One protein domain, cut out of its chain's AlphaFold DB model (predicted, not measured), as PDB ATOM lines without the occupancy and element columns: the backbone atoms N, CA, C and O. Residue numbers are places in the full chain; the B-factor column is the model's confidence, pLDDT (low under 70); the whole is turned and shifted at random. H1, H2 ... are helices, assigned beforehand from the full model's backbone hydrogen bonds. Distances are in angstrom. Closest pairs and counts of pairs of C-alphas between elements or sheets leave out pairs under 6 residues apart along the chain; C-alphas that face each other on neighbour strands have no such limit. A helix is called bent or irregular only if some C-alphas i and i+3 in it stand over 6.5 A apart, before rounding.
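AT A GLANCE: This is residues 114 to 165 of the 329 residues of the protein "Hypothetical protein" of Mantoniella antarctica (UniProt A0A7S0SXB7). Two helices meet near their ends in an L: the long helix H1 is one limb, and the shorter, kinked helix H2 turns off at the far end of H1. The first residues of H2 make the corner, and after a kink near residue 151 the rest of H2 forms the second limb. The printed part has 52 residues with two named helices, H1 then H2, and no named strand; the class is all helix. The whole is extended, with a radius of gyration of the C-alphas of 17.7 A, and it spans 52 by 22 by 11 A, H1 making the length.

IN THESE COORDINATES: After Val 114 and Thr 115, H1 runs over residues 116 to 142, 38.9 A from first to last C-alpha, from C-alpha 116 at (-38.165, 31.933, -69.364) to C-alpha 142 at (-40.093, 47.488, -33.755). Asp 143 is the one residue of the tight link. H2 covers residues 144 to 162, 16.8 A from first to last C-alpha, and ends with C-alpha 162 at (-41.309, 36.255, -26.750). H2 is irregular: C-alphas 146 and 149 are 9.4 A apart. It has a kink of 96 degrees near residue 151.

HOW THE PARTS SIT: H1 and H2 are close but not clearly touching, with 1 pair of C-alphas within 8 A. Their closest C-alphas, those of Ala 140 and Lys 146, are 7.7 A apart. Their lines stand about perpendicular, at 85 degrees, the line of H2 being a rough one. In H1 every O i to N i+4 pair is within hydrogen-bond range; in H2 9 of 15 are. Residues 114 to 140, of which 116 to 140 belong to H1, stand free.

THE WHOLE: The two C-alphas farthest apart, those of Thr 115 and Gly 149, are 52.7 A apart. The printed part has no cut and no long link. The mean pLDDT of the printed part is 83.0, and residues 162 to 165 are under 70.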
ATOM      1  N   VAL A 114     -39.996  37.891 -73.926       89.69
ATOM      2  CA  VAL A 114     -39.346  37.607 -72.643       89.69
ATOM      3  C   VAL A 114     -38.994  36.125 -72.526       89.69
ATOM      4  O   VAL A 114     -39.881  35.261 -72.562       89.69
ATOM      5  N   THR A 115     -37.711  35.825 -72.316       94.19
ATOM      6  CA  THR A 115     -37.211  34.457 -72.105       94.19
ATOM      7  C   THR A 115     -37.648  33.901 -70.745       94.19
ATOM      8  O   THR A 115     -37.867  34.650 -69.793       94.19
ATOM      9  N   ALA A 116     -37.774  32.575 -70.625       94.69
ATOM     10  CA  ALA A 116     -38.165  31.933 -69.364       94.69
ATOM     11  C   ALA A 116     -37.211  32.286 -68.204       94.69
ATOM     12  O   ALA A 116     -37.672  32.551 -67.097       94.69
ATOM     13  N   ALA A 117     -35.907  32.381 -68.483       92.38
ATOM     14  CA  ALA A 117     -34.892  32.775 -67.508       92.38
ATOM     15  C   ALA A 117     -35.114  34.199 -66.965       92.38
ATOM     16  O   ALA A 117     -35.029  34.416 -65.761       92.38
ATOM     17  N   TYR A 118     -35.473  35.163 -67.823       89.00
ATOM     18  CA  TYR A 118     -35.751  36.527 -67.365       89.00
ATOM     19  C   TYR A 118     -37.043  36.614 -66.544       89.00
ATOM     20  O   TYR A 118     -37.107  37.368 -65.578       89.00
ATOM     21  N   ARG A 119     -38.066  35.811 -66.874       93.44
ATOM     22  CA  ARG A 119     -39.277  35.723 -66.037       93.44
ATOM     23  C   ARG A 119     -38.963  35.160 -64.656       93.44
ATOM     24  O   ARG A 119     -39.507  35.664 -63.681       93.44
ATOM     25  N   ALA A 120     -38.106  34.140 -64.580       94.50
ATOM     26  CA  ALA A 120     -37.655  33.586 -63.308       94.50
ATOM     27  C   ALA A 120     -36.921  34.653 -62.486       94.50
ATOM     28  O   ALA A 120     -37.301  34.891 -61.346       94.50
ATOM     29  N   LYS A 121     -35.989  35.383 -63.111       90.19
ATOM     30  CA  LYS A 121     -35.272  36.491 -62.475       90.19
ATOM     31  C   LYS A 121     -36.217  37.559 -61.909       90.19
ATOM     32  O   LYS A 121     -36.162  37.857 -60.728       90.19
ATOM     33  N   LEU A 122     -37.177  38.045 -62.701       88.44
ATOM     34  CA  LEU A 122     -38.160  39.033 -62.233       88.44
ATOM     35  C   LEU A 122     -39.010  38.531 -61.055       88.44
ATOM     36  O   LEU A 122     -39.397  39.311 -60.187       88.44
ATOM     37  N   GLN A 123     -39.350  37.240 -61.037       92.38
ATOM     38  CA  GLN A 123     -40.084  36.642 -59.921       92.38
ATOM     39  C   GLN A 123     -39.222  36.521 -58.672       92.38
ATOM     40  O   GLN A 123     -39.748  36.661 -57.567       92.38
ATOM     41  N   GLU A 124     -37.936  36.228 -58.842       90.00
ATOM     42  CA  GLU A 124     -36.961  36.245 -57.765       90.00
ATOM     43  C   GLU A 124     -36.837  37.667 -57.214       90.00
ATOM     44  O   GLU A 124     -37.256  37.914 -56.089       90.00
ATOM     45  N   ASP A 125     -36.486  38.651 -58.033       86.31
ATOM     46  CA  ASP A 125     -36.363  40.048 -57.603       86.31
ATOM     47  C   ASP A 125     -37.629  40.548 -56.876       86.31
ATOM     48  O   ASP A 125     -37.563  41.132 -55.792       86.31
ATOM     49  N   ALA A 126     -38.819  40.230 -57.399       90.19
ATOM     50  CA  ALA A 126     -40.087  40.594 -56.764       90.19
ATOM     51  C   ALA A 126     -40.331  39.905 -55.410       90.19
ATOM     52  O   ALA A 126     -40.972  40.486 -54.532       90.19
ATOM     53  N   LYS A 127     -39.880  38.660 -55.228       91.88
ATOM     54  CA  LYS A 127     -39.961  37.957 -53.938       91.88
ATOM     55  C   LYS A 127     -39.008  38.591 -52.924       91.88
ATOM     56  O   LYS A 127     -39.418  38.794 -51.787       91.88
ATOM     57  N   TRP A 128     -37.800  38.958 -53.345       85.44
ATOM     58  CA  TRP A 128     -36.792  39.551 -52.468       85.44
ATOM     59  C   TRP A 128     -37.222  40.947 -52.014       85.44
ATOM     60  O   TRP A 128     -37.190  41.224 -50.822       85.44
ATOM     61  N   ILE A 129     -37.738  41.782 -52.923       87.75
ATOM     62  CA  ILE A 129     -38.284  43.108 -52.579       87.75
ATOM     63  C   ILE A 129     -39.433  42.984 -51.570       87.75
ATOM     64  O   ILE A 129     -39.546  43.786 -50.648       87.75
ATOM     65  N   LYS A 130     -40.303  41.976 -51.718       90.56
ATOM     66  CA  LYS A 130     -41.393  41.734 -50.759       90.56
ATOM     67  C   LYS A 130     -40.879  41.286 -49.397       90.56
ATOM     68  O   LYS A 130     -41.448  41.684 -48.387       90.56
ATOM     69  N   GLU A 131     -39.853  40.443 -49.369       88.75
ATOM     70  CA  GLU A 131     -39.236  39.992 -48.124       88.75
ATOM     71  C   GLU A 131     -38.533  41.145 -47.406       88.75
ATOM     72  O   GLU A 131     -38.764  41.340 -46.217       88.75
ATOM     73  N   GLU A 132     -37.762  41.954 -48.133       87.19
ATOM     74  CA  GLU A 132     -37.122  43.161 -47.609       87.19
ATOM     75  C   GLU A 132     -38.163  44.160 -47.097       87.19
ATOM     76  O   GLU A 132     -38.055  44.616 -45.966       87.19
ATOM     77  N   ALA A 133     -39.241  44.409 -47.847       91.38
ATOM     78  CA  ALA A 133     -40.330  45.277 -47.400       91.38
ATOM     79  C   ALA A 133     -41.046  44.736 -46.150       91.38
ATOM     80  O   ALA A 133     -41.487  45.507 -45.299       91.38
ATOM     81  N   LEU A 134     -41.172  43.412 -46.009       91.81
ATOM     82  CA  LEU A 134     -41.738  42.793 -44.811       91.81
ATOM     83  C   LEU A 134     -40.787  42.933 -43.617       91.81
ATOM     84  O   LEU A 134     -41.247  43.224 -42.509       91.81
ATOM     85  N   GLN A 135     -39.482  42.748 -43.830       86.38
ATOM     86  CA  GLN A 135     -38.466  42.971 -42.801       86.38
ATOM     87  C   GLN A 135     -38.427  44.439 -42.381       86.38
ATOM     88  O   GLN A 135     -38.536  44.717 -41.192       86.38
ATOM     89  N   GLU A 136     -38.403  45.371 -43.329       88.38
ATOM     90  CA  GLU A 136     -38.441  46.806 -43.065       88.38
ATOM     91  C   GLU A 136     -39.732  47.202 -42.340       88.38
ATOM     92  O   GLU A 136     -39.684  47.945 -41.364       88.38
ATOM     93  N   ALA A 137     -40.891  46.663 -42.731       89.75
ATOM     94  CA  ALA A 137     -42.142  46.902 -42.015       89.75
ATOM     95  C   ALA A 137     -42.089  46.364 -40.578       89.75
ATOM     96  O   ALA A 137     -42.623  46.991 -39.663       89.75
ATOM     97  N   ARG A 138     -41.446  45.214 -40.349       86.25
ATOM     98  CA  ARG A 138     -41.253  44.654 -39.007       86.25
ATOM     99  C   ARG A 138     -40.298  45.504 -38.176       86.25
ATOM    100  O   ARG A 138     -40.632  45.824 -37.044       86.25
ATOM    101  N   GLU A 139     -39.162  45.899 -38.737       85.06
ATOM    102  CA  GLU A 139     -38.181  46.764 -38.081       85.06
ATOM    103  C   GLU A 139     -38.762  48.147 -37.792       85.06
ATOM    104  O   GLU A 139     -38.626  48.640 -36.680       85.06
ATOM    105  N   ALA A 140     -39.499  48.742 -38.730       86.81
ATOM    106  CA  ALA A 140     -40.215  49.997 -38.525       86.81
ATOM    107  C   ALA A 140     -41.280  49.870 -37.429       86.81
ATOM    108  O   ALA A 140     -41.439  50.784 -36.621       86.81
ATOM    109  N   ASN A 141     -41.971  48.729 -37.374       83.12
ATOM    110  CA  ASN A 141     -42.891  48.402 -36.292       83.12
ATOM    111  C   ASN A 141     -42.185  48.056 -34.987       83.12
ATOM    112  O   ASN A 141     -42.872  48.028 -33.980       83.12
ATOM    113  N   ASP A 142     -40.885  47.770 -34.960       78.19
ATOM    114  CA  ASP A 142     -40.093  47.488 -33.755       78.19
ATOM    115  C   ASP A 142     -39.174  48.661 -33.362       78.19
ATOM    116  O   ASP A 142     -38.557  48.642 -32.295       78.19
ATOM    117  N   ASP A 143     -39.170  49.724 -34.163       81.56
ATOM    118  CA  ASP A 143     -38.375  50.929 -33.979       81.56
ATOM    119  C   ASP A 143     -38.820  51.710 -32.735       81.56
ATOM    120  O   ASP A 143     -39.888  52.328 -32.661       81.56
ATOM    121  N   VAL A 144     -37.940  51.696 -31.740       78.19
ATOM    122  CA  VAL A 144     -38.107  52.364 -30.447       78.19
ATOM    123  C   VAL A 144     -38.268  53.875 -30.598       78.19
ATOM    124  O   VAL A 144     -39.001  54.491 -29.824       78.19
ATOM    125  N   THR A 145     -37.629  54.479 -31.603       80.31
ATOM    126  CA  THR A 145     -37.673  55.933 -31.807       80.31
ATOM    127  C   THR A 145     -39.039  56.402 -32.306       80.31
ATOM    128  O   THR A 145     -39.470  57.504 -31.970       80.31
ATOM    129  N   LYS A 146     -39.756  55.542 -33.042       82.69
ATOM    130  CA  LYS A 146     -41.094  55.823 -33.582       82.69
ATOM    131  C   LYS A 146     -42.212  55.521 -32.585       82.69
ATOM    132  O   LYS A 146     -43.258  56.161 -32.637       82.69
ATOM    133  N   LYS A 147     -41.997  54.575 -31.661       73.00
ATOM    134  CA  LYS A 147     -43.011  54.119 -30.690       73.00
ATOM    135  C   LYS A 147     -43.307  55.083 -29.538       73.00
ATOM    136  O   LYS A 147     -44.314  54.904 -28.856       73.00
ATOM    137  N   GLY A 148     -42.474  56.100 -29.308       76.25
ATOM    138  CA  GLY A 148     -42.720  57.113 -28.275       76.25
ATOM    139  C   GLY A 148     -43.069  56.512 -26.903       76.25
ATOM    140  O   GLY A 148     -42.426  55.568 -26.445       76.25
ATOM    141  N   GLY A 149     -44.109  57.044 -26.247       70.19
ATOM    142  CA  GLY A 149     -44.550  56.619 -24.909       70.19
ATOM    143  C   GLY A 149     -45.047  55.169 -24.798       70.19
ATOM    144  O   GLY A 149     -45.097  54.638 -23.691       70.19
ATOM    145  N   ASP A 150     -45.350  54.504 -25.918       72.38
ATOM    146  CA  ASP A 150     -45.818  53.109 -25.955       72.38
ATOM    147  C   ASP A 150     -44.660  52.095 -26.106       72.38
ATOM    148  O   ASP A 150     -44.854  50.877 -26.142       72.38
ATOM    149  N   PHE A 151     -43.416  52.589 -26.139       76.06
ATOM    150  CA  PHE A 151     -42.202  51.770 -26.156       76.06
ATOM    151  C   PHE A 151     -42.140  50.785 -24.980       76.06
ATOM    152  O   PHE A 151     -41.812  49.613 -25.172       76.06
ATOM    153  N   MET A 152     -42.487  51.240 -23.770       78.38
ATOM    154  CA  MET A 152     -42.463  50.400 -22.568       78.38
ATOM    155  C   MET A 152     -43.487  49.262 -22.669       78.38
ATOM    156  O   MET A 152     -43.152  48.116 -22.388       78.38
ATOM    157  N   SER A 153     -44.702  49.552 -23.144       79.81
ATOM    158  CA  SER A 153     -45.765  48.556 -23.339       79.81
ATOM    159  C   SER A 153     -45.355  47.477 -24.349       79.81
ATOM    160  O   SER A 153     -45.431  46.280 -24.056       79.81
ATOM    161  N   GLY A 154     -44.804  47.883 -25.499       80.88
ATOM    162  CA  GLY A 154     -44.279  46.956 -26.506       80.88
ATOM    163  C   GLY A 154     -43.089  46.128 -26.010       80.88
ATOM    164  O   GLY A 154     -42.987  44.942 -26.332       80.88
ATOM    165  N   PHE A 155     -42.218  46.718 -25.187       77.44
ATOM    166  CA  PHE A 155     -41.107  46.016 -24.543       77.44
ATOM    167  C   PHE A 155     -41.599  44.951 -23.555       77.44
ATOM    168  O   PHE A 155     -41.157  43.808 -23.640       77.44
ATOM    169  N   TYR A 156     -42.548  45.279 -22.670       80.56
ATOM    170  CA  TYR A 156     -43.118  44.309 -21.730       80.56
ATOM    171  C   TYR A 156     -43.911  43.213 -22.447       80.56
ATOM    172  O   TYR A 156     -43.780  42.047 -22.093       80.56
ATOM    173  N   HIS A 157     -44.661  43.540 -23.501       80.69
ATOM    174  CA  HIS A 157     -45.344  42.538 -24.320       80.69
ATOM    175  C   HIS A 157     -44.352  41.573 -24.985       80.69
ATOM    176  O   HIS A 157     -44.555  40.363 -24.970       80.69
ATOM    177  N   ASN A 158     -43.247  42.087 -25.532       80.00
ATOM    178  CA  ASN A 158     -42.195  41.264 -26.129       80.00
ATOM    179  C   ASN A 158     -41.465  40.425 -25.062       80.00
ATOM    180  O   ASN A 158     -41.229  39.236 -25.263       80.00
ATOM    181  N   LEU A 159     -41.198  40.989 -23.883       80.94
ATOM    182  CA  LEU A 159     -40.587  40.260 -22.772       80.94
ATOM    183  C   LEU A 159     -41.481  39.113 -22.271       80.94
ATOM    184  O   LEU A 159     -40.981  38.010 -22.095       80.94
ATOM    185  N   MET A 160     -42.788  39.349 -22.106       80.00
ATOM    186  CA  MET A 160     -43.738  38.349 -21.594       80.00
ATOM    187  C   MET A 160     -44.132  37.298 -22.639       80.00
ATOM    188  O   MET A 160     -44.355  36.144 -22.286       80.00
ATOM    189  N   ASN A 161     -44.203  37.675 -23.922       76.56
ATOM    190  CA  ASN A 161     -44.703  36.784 -24.975       76.56
ATOM    191  C   ASN A 161     -43.603  36.141 -25.824       76.56
ATOM    192  O   ASN A 161     -43.864  35.139 -26.484       76.56
ATOM    193  N   ARG A 162     -42.397  36.720 -25.872       68.81
ATOM    194  CA  ARG A 162     -41.309  36.255 -26.750       68.81
ATOM    195  C   ARG A 162     -40.003  35.928 -26.026       68.81
ATOM    196  O   ARG A 162     -39.093  35.469 -26.703       68.81
ATOM    197  N   ASN A 163     -39.894  36.118 -24.702       61.88
ATOM    198  CA  ASN A 163     -38.763  35.680 -23.854       61.88
ATOM    199  C   ASN A 163     -37.348  35.893 -24.455       61.88
ATOM    200  O   ASN A 163     -36.400  35.179 -24.124       61.88
ATOM    201  N   ALA A 164     -37.167  36.905 -25.310       59.12
ATOM    202  CA  ALA A 164     -35.940  37.078 -26.094       59.12
ATOM    203  C   ALA A 164     -34.714  37.424 -25.225       59.12
ATOM    204  O   ALA A 164     -33.580  37.186 -25.628       59.12
ATOM    205  N   ALA A 165     -34.933  37.950 -24.016       55.19
ATOM    206  CA  ALA A 165     -33.874  38.299 -23.072       55.19
ATOM    207  C   ALA A 165     -33.376  37.117 -22.210       55.19
ATOM    208  O   ALA A 165     -32.337  37.242 -21.572       55.19
TER     209      ALA A 165